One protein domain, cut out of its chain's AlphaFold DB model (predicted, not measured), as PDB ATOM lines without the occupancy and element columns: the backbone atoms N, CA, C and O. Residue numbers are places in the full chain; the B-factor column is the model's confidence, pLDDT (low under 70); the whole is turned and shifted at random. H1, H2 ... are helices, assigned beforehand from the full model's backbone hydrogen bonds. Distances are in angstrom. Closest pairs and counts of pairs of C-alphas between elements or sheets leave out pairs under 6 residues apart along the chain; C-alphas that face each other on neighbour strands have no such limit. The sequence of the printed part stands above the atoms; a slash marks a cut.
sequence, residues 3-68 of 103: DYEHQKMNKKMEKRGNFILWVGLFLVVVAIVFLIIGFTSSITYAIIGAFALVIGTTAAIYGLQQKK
ATOM      1  N   ASP A   3     172.377 180.960 293.226       74.44
ATOM      2  CA  ASP A   3     171.355 181.838 293.832       74.44
ATOM      3  C   ASP A   3     171.325 183.273 293.285       74.44
ATOM      4  O   ASP A   3     170.255 183.866 293.127       74.44
ATOM      5  N   TYR A   4     172.489 183.835 292.942       79.62
ATOM      6  CA  TYR A   4     172.575 185.192 292.393       79.62
ATOM      7  C   TYR A   4     171.916 185.301 291.008       79.62
ATOM      8  O   TYR A   4     171.182 186.253 290.729       79.62
ATOM      9  N   GLU A   5     172.119 184.296 290.153       78.19
ATOM     10  CA  GLU A   5     171.522 184.250 288.815       78.19
ATOM     11  C   GLU A   5     169.999 184.053 288.895       78.19
ATOM     12  O   GLU A   5     169.252 184.733 288.185       78.19
ATOM     13  N   HIS A   6     169.513 183.227 289.830       71.94
ATOM     14  CA  HIS A   6     168.073 183.052 290.060       71.94
ATOM     15  C   HIS A   6     167.385 184.358 290.489       71.94
ATOM     16  O   HIS A   6     166.327 184.697 289.953       71.94
ATOM     17  N   GLN A   7     167.995 185.148 291.380       78.50
ATOM     18  CA  GLN A   7     167.424 186.437 291.792       78.50
ATOM     19  C   GLN A   7     167.388 187.471 290.660       78.50
ATOM     20  O   GLN A   7     166.410 188.213 290.513       78.50
ATOM     21  N   LYS A   8     168.434 187.516 289.829       77.56
ATOM     22  CA  LYS A   8     168.513 188.428 288.680       77.56
ATOM     23  C   LYS A   8     167.455 188.102 287.627       77.56
ATOM     24  O   LYS A   8     166.844 189.012 287.058       77.56
ATOM     25  N   MET A   9     167.204 186.814 287.400       71.38
ATOM     26  CA  MET A   9     166.168 186.350 286.481       71.38
ATOM     27  C   MET A   9     164.767 186.622 287.028       71.38
ATOM     28  O   MET A   9     163.921 187.101 286.276       71.38
ATOM     29  N   ASN A  10     164.536 186.443 288.333       77.31
ATOM     30  CA  ASN A  10     163.220 186.679 288.925       77.31
ATOM     31  C   ASN A  10     162.794 188.158 288.834       77.31
ATOM     32  O   ASN A  10     161.714 188.466 288.338       77.31
ATOM     33  N   LYS A  11     163.695 189.103 289.147       78.06
ATOM     34  CA  LYS A  11     163.415 190.550 288.995       78.06
ATOM     35  C   LYS A  11     163.162 190.968 287.541       78.06
ATOM     36  O   LYS A  11     162.415 191.909 287.273       78.06
ATOM     37  N   LYS A  12     163.795 190.286 286.578       71.88
ATOM     38  CA  LYS A  12     163.579 190.518 285.141       71.88
ATOM     39  C   LYS A  12     162.226 189.970 284.680       71.88
ATOM     40  O   LYS A  12     161.589 190.583 283.823       71.88
ATOM     41  N   MET A  13     161.800 188.843 285.245       67.12
ATOM     42  CA  MET A  13     160.514 188.206 284.967       67.12
ATOM     43  C   MET A  13     159.358 188.968 285.613       67.12
ATOM     44  O   MET A  13     158.342 189.135 284.961       67.12
ATOM     45  N   GLU A  14     159.532 189.534 286.809       79.25
ATOM     46  CA  GLU A  14     158.509 190.344 287.486       79.25
ATOM     47  C   GLU A  14     158.118 191.583 286.666       79.25
ATOM     48  O   GLU A  14     156.941 191.818 286.398       79.25
ATOM     49  N   LYS A  15     159.104 192.330 286.146       76.31
ATOM     50  CA  LYS A  15     158.836 193.497 285.283       76.31
ATOM     51  C   LYS A  15     158.130 193.122 283.979       76.31
ATOM     52  O   LYS A  15     157.273 193.863 283.507       76.31
ATOM     53  N   ARG A  16     158.498 191.984 283.384       75.62
ATOM     54  CA  ARG A  16     157.890 191.486 282.139       75.62
ATOM     55  C   ARG A  16     156.496 190.918 282.385       75.62
ATOM     56  O   ARG A  16     155.599 191.172 281.592       75.62
ATOM     57  N   GLY A  17     156.313 190.212 283.495       82.81
ATOM     58  CA  GLY A  17     155.039 189.662 283.934       82.81
ATOM     59  C   GLY A  17     154.032 190.767 284.209       82.81
ATOM     60  O   GLY A  17     152.927 190.714 283.684       82.81
ATOM     61  N   ASN A  18     154.435 191.824 284.918       86.94
ATOM     62  CA  ASN A  18     153.540 192.942 285.198       86.94
ATOM     63  C   ASN A  18     153.146 193.707 283.923       86.94
ATOM     64  O   ASN A  18     152.003 194.131 283.789       86.94
ATOM     65  N   PHE A  19     154.058 193.823 282.949       85.44
ATOM     66  CA  PHE A  19     153.751 194.399 281.637       85.44
ATOM     67  C   PHE A  19     152.736 193.551 280.857       85.44
ATOM     68  O   PHE A  19     151.760 194.088 280.342       85.44
ATOM     69  N   ILE A  20     152.926 192.229 280.809       91.12
ATOM     70  CA  ILE A  20     152.006 191.307 280.124       91.12
ATOM     71  C   ILE A  20     150.631 191.299 280.806       91.12
ATOM     72  O   ILE A  20     149.616 191.331 280.115       91.12
ATOM     73  N   LEU A  21     150.590 191.319 282.142       91.38
ATOM     74  CA  LEU A  21     149.349 191.411 282.913       91.38
ATOM     75  C   LEU A  21     148.606 192.721 282.638       91.38
ATOM     76  O   LEU A  21     147.405 192.689 282.397       91.38
ATOM     77  N   TRP A  22     149.304 193.860 282.612       90.88
ATOM     78  CA  TRP A  22     148.697 195.157 282.297       90.88
ATOM     79  C   TRP A  22     148.164 195.226 280.868       90.88
ATOM     80  O   TRP A  22     147.045 195.683 280.655       90.88
ATOM     81  N   VAL A  23     148.943 194.757 279.890       92.75
ATOM     82  CA  VAL A  23     148.525 194.731 278.482       92.75
ATOM     83  C   VAL A  23     147.327 193.802 278.294       92.75
ATOM     84  O   VAL A  23     146.359 194.185 277.643       92.75
ATOM     85  N   GLY A  24     147.358 192.612 278.901       94.38
ATOM     86  CA  GLY A  24     146.245 191.665 278.866       94.38
ATOM     87  C   GLY A  24     144.982 192.230 279.516       94.38
ATOM     88  O   GLY A  24     143.914 192.193 278.910       94.38
ATOM     89  N   LEU A  25     145.108 192.821 280.709       93.81
ATOM     90  CA  LEU A  25     143.992 193.451 281.418       93.81
ATOM     91  C   LEU A  25     143.393 194.602 280.606       93.81
ATOM     92  O   LEU A  25     142.175 194.699 280.483       93.81
ATOM     93  N   PHE A  26     144.237 195.439 280.006       93.06
ATOM     94  CA  PHE A  26     143.794 196.533 279.152       93.06
ATOM     95  C   PHE A  26     142.999 196.026 277.942       93.06
ATOM     96  O   PHE A  26     141.925 196.546 277.653       93.06
ATOM     97  N   LEU A  27     143.481 194.977 277.269       93.94
ATOM     98  CA  LEU A  27     142.826 194.399 276.091       93.94
ATOM     99  C   LEU A  27     141.448 193.811 276.443       93.94
ATOM    100  O   LEU A  27     140.479 194.022 275.716       93.94
ATOM    101  N   VAL A  28     141.343 193.148 277.599       95.12
ATOM    102  CA  VAL A  28     140.075 192.618 278.121       95.12
ATOM    103  C   VAL A  28     139.102 193.744 278.477       95.12
ATOM    104  O   VAL A  28     137.940 193.686 278.079       95.12
ATOM    105  N   VAL A  29     139.559 194.794 279.169       91.12
ATOM    106  CA  VAL A  29     138.721 195.960 279.500       91.12
ATOM    107  C   VAL A  29     138.210 196.630 278.230       91.12
ATOM    108  O   VAL A  29     137.019 196.905 278.133       91.12
ATOM    109  N   VAL A  30     139.071 196.833 277.232       87.75
ATOM    110  CA  VAL A  30     138.678 197.406 275.941       87.75
ATOM    111  C   VAL A  30     137.611 196.539 275.267       87.75
ATOM    112  O   VAL A  30     136.579 197.068 274.867       87.75
ATOM    113  N   ALA A  31     137.790 195.217 275.202       86.69
ATOM    114  CA  ALA A  31     136.801 194.311 274.614       86.69
ATOM    115  C   ALA A  31     135.444 194.345 275.347       86.69
ATOM    116  O   ALA A  31     134.401 194.400 274.700       86.69
ATOM    117  N   ILE A  32     135.448 194.372 276.684       88.56
ATOM    118  CA  ILE A  32     134.230 194.476 277.507       88.56
ATOM    119  C   ILE A  32     133.535 195.820 277.276       88.56
ATOM    120  O   ILE A  32     132.322 195.869 277.096       88.56
ATOM    121  N   VAL A  33     134.302 196.908 277.223       84.00
ATOM    122  CA  VAL A  33     133.800 198.251 276.921       84.00
ATOM    123  C   VAL A  33     133.163 198.279 275.529       84.00
ATOM    124  O   VAL A  33     132.046 198.763 275.395       84.00
ATOM    125  N   PHE A  34     133.788 197.681 274.511       78.88
ATOM    126  CA  PHE A  34     133.199 197.558 273.171       78.88
ATOM    127  C   PHE A  34     131.915 196.713 273.148       78.88
ATOM    128  O   PHE A  34     130.975 197.078 272.447       78.88
ATOM    129  N   LEU A  35     131.840 195.627 273.924       79.88
ATOM    130  CA  LEU A  35     130.636 194.789 274.020       79.88
ATOM    131  C   LEU A  35     129.475 195.500 274.726       79.88
ATOM    132  O   LEU A  35     128.335 195.380 274.289       79.88
ATOM    133  N   ILE A  36     129.758 196.269 275.781       76.19
ATOM    134  CA  ILE A  36     128.754 197.071 276.496       76.19
ATOM    135  C   ILE A  36     128.273 198.239 275.622       76.19
ATOM    136  O   ILE A  36     127.096 198.594 275.632       76.19
ATOM    137  N   ILE A  37     129.180 198.839 274.850       67.06
ATOM    138  CA  ILE A  37     128.920 200.050 274.060       67.06
ATOM    139  C   ILE A  37     128.361 199.739 272.664       67.06
ATOM    140  O   ILE A  37     127.783 200.622 272.029       67.06
ATOM    141  N   GLY A  38     128.448 198.488 272.204       60.47
ATOM    142  CA  GLY A  38     127.962 198.018 270.903       60.47
ATOM    143  C   GLY A  38     126.460 198.179 270.645       60.47
ATOM    144  O   GLY A  38     125.999 197.749 269.592       60.47
ATOM    145  N   PHE A  39     125.695 198.798 271.554       60.16
ATOM    146  CA  PHE A  39     124.255 198.975 271.388       60.16
ATOM    147  C   PHE A  39     123.733 200.414 271.278       60.16
ATOM    148  O   PHE A  39     122.620 200.558 270.789       60.16
ATOM    149  N   THR A  40     124.462 201.495 271.609       55.47
ATOM    150  CA  THR A  40     123.895 202.842 271.349       55.47
ATOM    151  C   THR A  40     124.875 204.022 271.366       55.47
ATOM    152  O   THR A  40     125.520 204.316 272.368       55.47
ATOM    153  N   SER A  41     124.749 204.830 270.308       60.09
ATOM    154  CA  SER A  41     124.747 206.305 270.270       60.09
ATOM    155  C   SER A  41     126.054 207.116 270.219       60.09
ATOM    156  O   SER A  41     127.049 206.886 270.901       60.09
ATOM    157  N   SER A  42     125.956 208.162 269.393       62.81
ATOM    158  CA  SER A  42     126.900 209.212 268.990       62.81
ATOM    159  C   SER A  42     127.730 209.872 270.101       62.81
ATOM    160  O   SER A  42     128.707 210.558 269.804       62.81
ATOM    161  N   ILE A  43     127.386 209.654 271.370       63.12
ATOM    162  CA  ILE A  43     128.092 210.188 272.541       63.12
ATOM    163  C   ILE A  43     129.481 209.540 272.681       63.12
ATOM    164  O   ILE A  43     130.449 210.222 273.017       63.12
ATOM    165  N   THR A  44     129.632 208.258 272.327       61.16
ATOM    166  CA  THR A  44     130.933 207.579 272.436       61.16
ATOM    167  C   THR A  44     131.955 208.085 271.417       61.16
ATOM    168  O   THR A  44     133.128 208.241 271.753       61.16
ATOM    169  N   TYR A  45     131.532 208.421 270.194       70.44
ATOM    170  CA  TYR A  45     132.443 208.997 269.199       70.44
ATOM    171  C   TYR A  45     132.931 210.395 269.595       70.44
ATOM    172  O   TYR A  45     134.071 210.736 269.291       70.44
ATOM    173  N   ALA A  46     132.126 211.174 270.327       65.25
ATOM    174  CA  ALA A  46     132.566 212.460 270.867       65.25
ATOM    175  C   ALA A  46     133.689 212.288 271.910       65.25
ATOM    176  O   ALA A  46     134.676 213.023 271.887       65.25
ATOM    177  N   ILE A  47     133.588 211.270 272.775       65.00
ATOM    178  CA  ILE A  47     134.613 210.966 273.785       65.00
ATOM    179  C   ILE A  47     135.873 210.380 273.124       65.00
ATOM    180  O   ILE A  47     136.976 210.856 273.385       65.00
ATOM    181  N   ILE A  48     135.733 209.409 272.212       67.69
ATOM    182  CA  ILE A  48     136.865 208.833 271.461       67.69
ATOM    183  C   ILE A  48     137.571 209.909 270.623       67.69
ATOM    184  O   ILE A  48     138.800 209.949 270.591       67.69
ATOM    185  N   GLY A  49     136.818 210.814 269.994       68.25
ATOM    186  CA  GLY A  49     137.361 211.950 269.250       68.25
ATOM    187  C   GLY A  49     138.195 212.884 270.128       68.25
ATOM    188  O   GLY A  49     139.292 213.269 269.728       68.25
ATOM    189  N   ALA A  50     137.739 213.180 271.350       71.75
ATOM    190  CA  ALA A  50     138.505 213.976 272.308       71.75
ATOM    191  C   ALA A  50     139.813 213.278 272.723       71.75
ATOM    192  O   ALA A  50     140.870 213.910 272.728       71.75
ATOM    193  N   PHE A  51     139.782 211.966 272.987       77.75
ATOM    194  CA  PHE A  51     140.995 211.196 273.289       77.75
ATOM    195  C   PHE A  51     141.963 211.126 272.099       77.75
ATOM    196  O   PHE A  51     143.168 211.287 272.290       77.75
ATOM    197  N   ALA A  52     141.467 210.963 270.869       76.19
ATOM    198  CA  ALA A  52     142.295 211.001 269.664       76.19
ATOM    199  C   ALA A  52     142.955 212.378 269.459       76.19
ATOM    200  O   ALA A  52     144.121 212.451 269.069       76.19
ATOM    201  N   LEU A  53     142.254 213.466 269.793       76.69
ATOM    202  CA  LEU A  53     142.797 214.828 269.780       76.69
ATOM    203  C   LEU A  53     143.900 215.018 270.832       76.69
ATOM    204  O   LEU A  53     144.945 215.602 270.544       76.69
ATOM    205  N   VAL A  54     143.706 214.482 272.039       80.75
ATOM    206  CA  VAL A  54     144.714 214.518 273.111       80.75
ATOM    207  C   VAL A  54     145.953 213.700 272.731       80.75
ATOM    208  O   VAL A  54     147.074 214.180 272.899       80.75
ATOM    209  N   ILE A  55     145.784 212.502 272.159       76.75
ATOM    210  CA  ILE A  55     146.905 211.663 271.698       76.75
ATOM    211  C   ILE A  55     147.634 212.333 270.523       76.75
ATOM    212  O   ILE A  55     148.862 212.385 270.508       76.75
ATOM    213  N   GLY A  56     146.902 212.898 269.560       72.44
ATOM    214  CA  GLY A  56     147.492 213.599 268.418       72.44
ATOM    215  C   GLY A  56     148.287 214.844 268.827       72.44
ATOM    216  O   GLY A  56     149.413 215.039 268.371       72.44
ATOM    217  N   THR A  57     147.745 215.663 269.733       72.31
ATOM    218  CA  THR A  57     148.432 216.870 270.228       72.31
ATOM    219  C   THR A  57     149.648 216.525 271.084       72.31
ATOM    220  O   THR A  57     150.708 217.122 270.897       72.31
ATOM    221  N   THR A  58     149.560 215.516 271.957       72.19
ATOM    222  CA  THR A  58     150.732 215.043 272.710       72.19
ATOM    223  C   THR A  58     151.796 214.460 271.786       72.19
ATOM    224  O   THR A  58     152.956 214.841 271.913       72.19
ATOM    225  N   ALA A  59     151.445 213.623 270.806       73.56
ATOM    226  CA  ALA A  59     152.398 213.097 269.823       73.56
ATOM    227  C   ALA A  59     153.079 214.208 269.000       73.56
ATOM    228  O   ALA A  59     154.281 214.126 268.750       73.56
ATOM    229  N   ALA A  60     152.361 215.276 268.641       74.94
ATOM    230  CA  ALA A  60     152.940 216.444 267.979       74.94
ATOM    231  C   ALA A  60     153.928 217.197 268.889       74.94
ATOM    232  O   ALA A  60     155.038 217.518 268.462       74.94
ATOM    233  N   ILE A  61     153.582 217.409 270.165       71.06
ATOM    234  CA  ILE A  61     154.487 218.011 271.159       71.06
ATOM    235  C   ILE A  61     155.725 217.122 271.369       71.06
ATOM    236  O   ILE A  61     156.853 217.621 271.366       71.06
ATOM    237  N   TYR A  62     155.549 215.802 271.487       72.50
ATOM    238  CA  TYR A  62     156.654 214.845 271.577       72.50
ATOM    239  C   TYR A  62     157.518 214.846 270.303       72.50
ATOM    240  O   TYR A  62     158.743 214.774 270.399       72.50
ATOM    241  N   GLY A  63     156.916 215.001 269.120       62.47
ATOM    242  CA  GLY A  63     157.615 215.128 267.839       62.47
ATOM    243  C   GLY A  63     158.500 216.374 267.754       62.47
ATOM    244  O   GLY A  63     159.629 216.297 267.268       62.47
ATOM    245  N   LEU A  64     158.059 217.506 268.312       61.41
ATOM    246  CA  LEU A  64     158.881 218.720 268.408       61.41
ATOM    247  C   LEU A  64     160.075 218.552 269.365       61.41
ATOM    248  O   LEU A  64     161.139 219.130 269.132       61.41
ATOM    249  N   GLN A  65     159.944 217.726 270.409       54.19
ATOM    250  CA  GLN A  65     161.029 217.436 271.360       54.19
ATOM    251  C   GLN A  65     162.130 216.535 270.772       54.19
ATOM    252  O   GLN A  65     163.265 216.554 271.252       54.19
ATOM    253  N   GLN A  66     161.850 215.790 269.701       53.16
ATOM    254  CA  GLN A  66     162.862 214.978 269.010       53.16
ATOM    255  C   GLN A  66     163.904 215.848 268.291       53.16
ATOM    256  O   GLN A  66     165.063 215.459 268.174       53.16
ATOM    257  N   LYS A  67     163.540 217.069 267.872       50.03
ATOM    258  CA  LYS A  67     164.442 217.969 267.133       50.03
ATOM    259  C   LYS A  67     165.563 218.569 267.999       50.03
ATOM    260  O   LYS A  67     166.535 219.086 267.455       50.03
ATOM    261  N   LYS A  68     165.437 218.515 269.334       50.44
ATOM    262  CA  LYS A  68     166.430 219.038 270.294       50.44
ATOM    263  C   LYS A  68     167.284 217.964 270.968       50.44
ATOM    264  O   LYS A  68     168.263 218.316 271.624       50.44
TER     265      LYS A  68
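What this domain is: This is residues 3 to 68 of the 103 residues of an uncharacterized protein of Candidatus Lokiarchaeota archaeon (UniProt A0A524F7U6). Two helices form an open, flat V: the long H1 is one arm, the shorter H2 folds back as the other, and the tight loop of residues 38 to 42 joins them at the point. The space between the arms is empty. The printed part has 66 residues, with two named helices, H1 then H2, and no named strand; the class is all helix. It is extended, with a radius of gyration of the C-alphas of 19.1 A and spans of 58 by 42 by 8 A.

How they stand to each other: H1, residues 3 to 37, and H2, residues 43 to 66, are close but not clearly touching; their closest C-alphas, those of Ile 37 and Thr 44, are 8.0 A apart. They run opposite ways at a steep tilt of 40 degrees. Every O i to N i+4 pair is within hydrogen-bond range in H2, and 30 of 31 in H1.

Where its parts are: H1 runs 50.2 A from C-alpha 3 at (171.355, 181.838, 293.832). H2 runs 35.3 A to C-alpha 66 at (162.862, 214.978, 269.010).

The domain as a whole: The farthest C-alphas, of Asp 3 and Ser 42, are 57.8 A apart. The printed part has no cut. pLDDT is under 70 at residues 13, 37 to 44, 46 to 49 and 63 to 68.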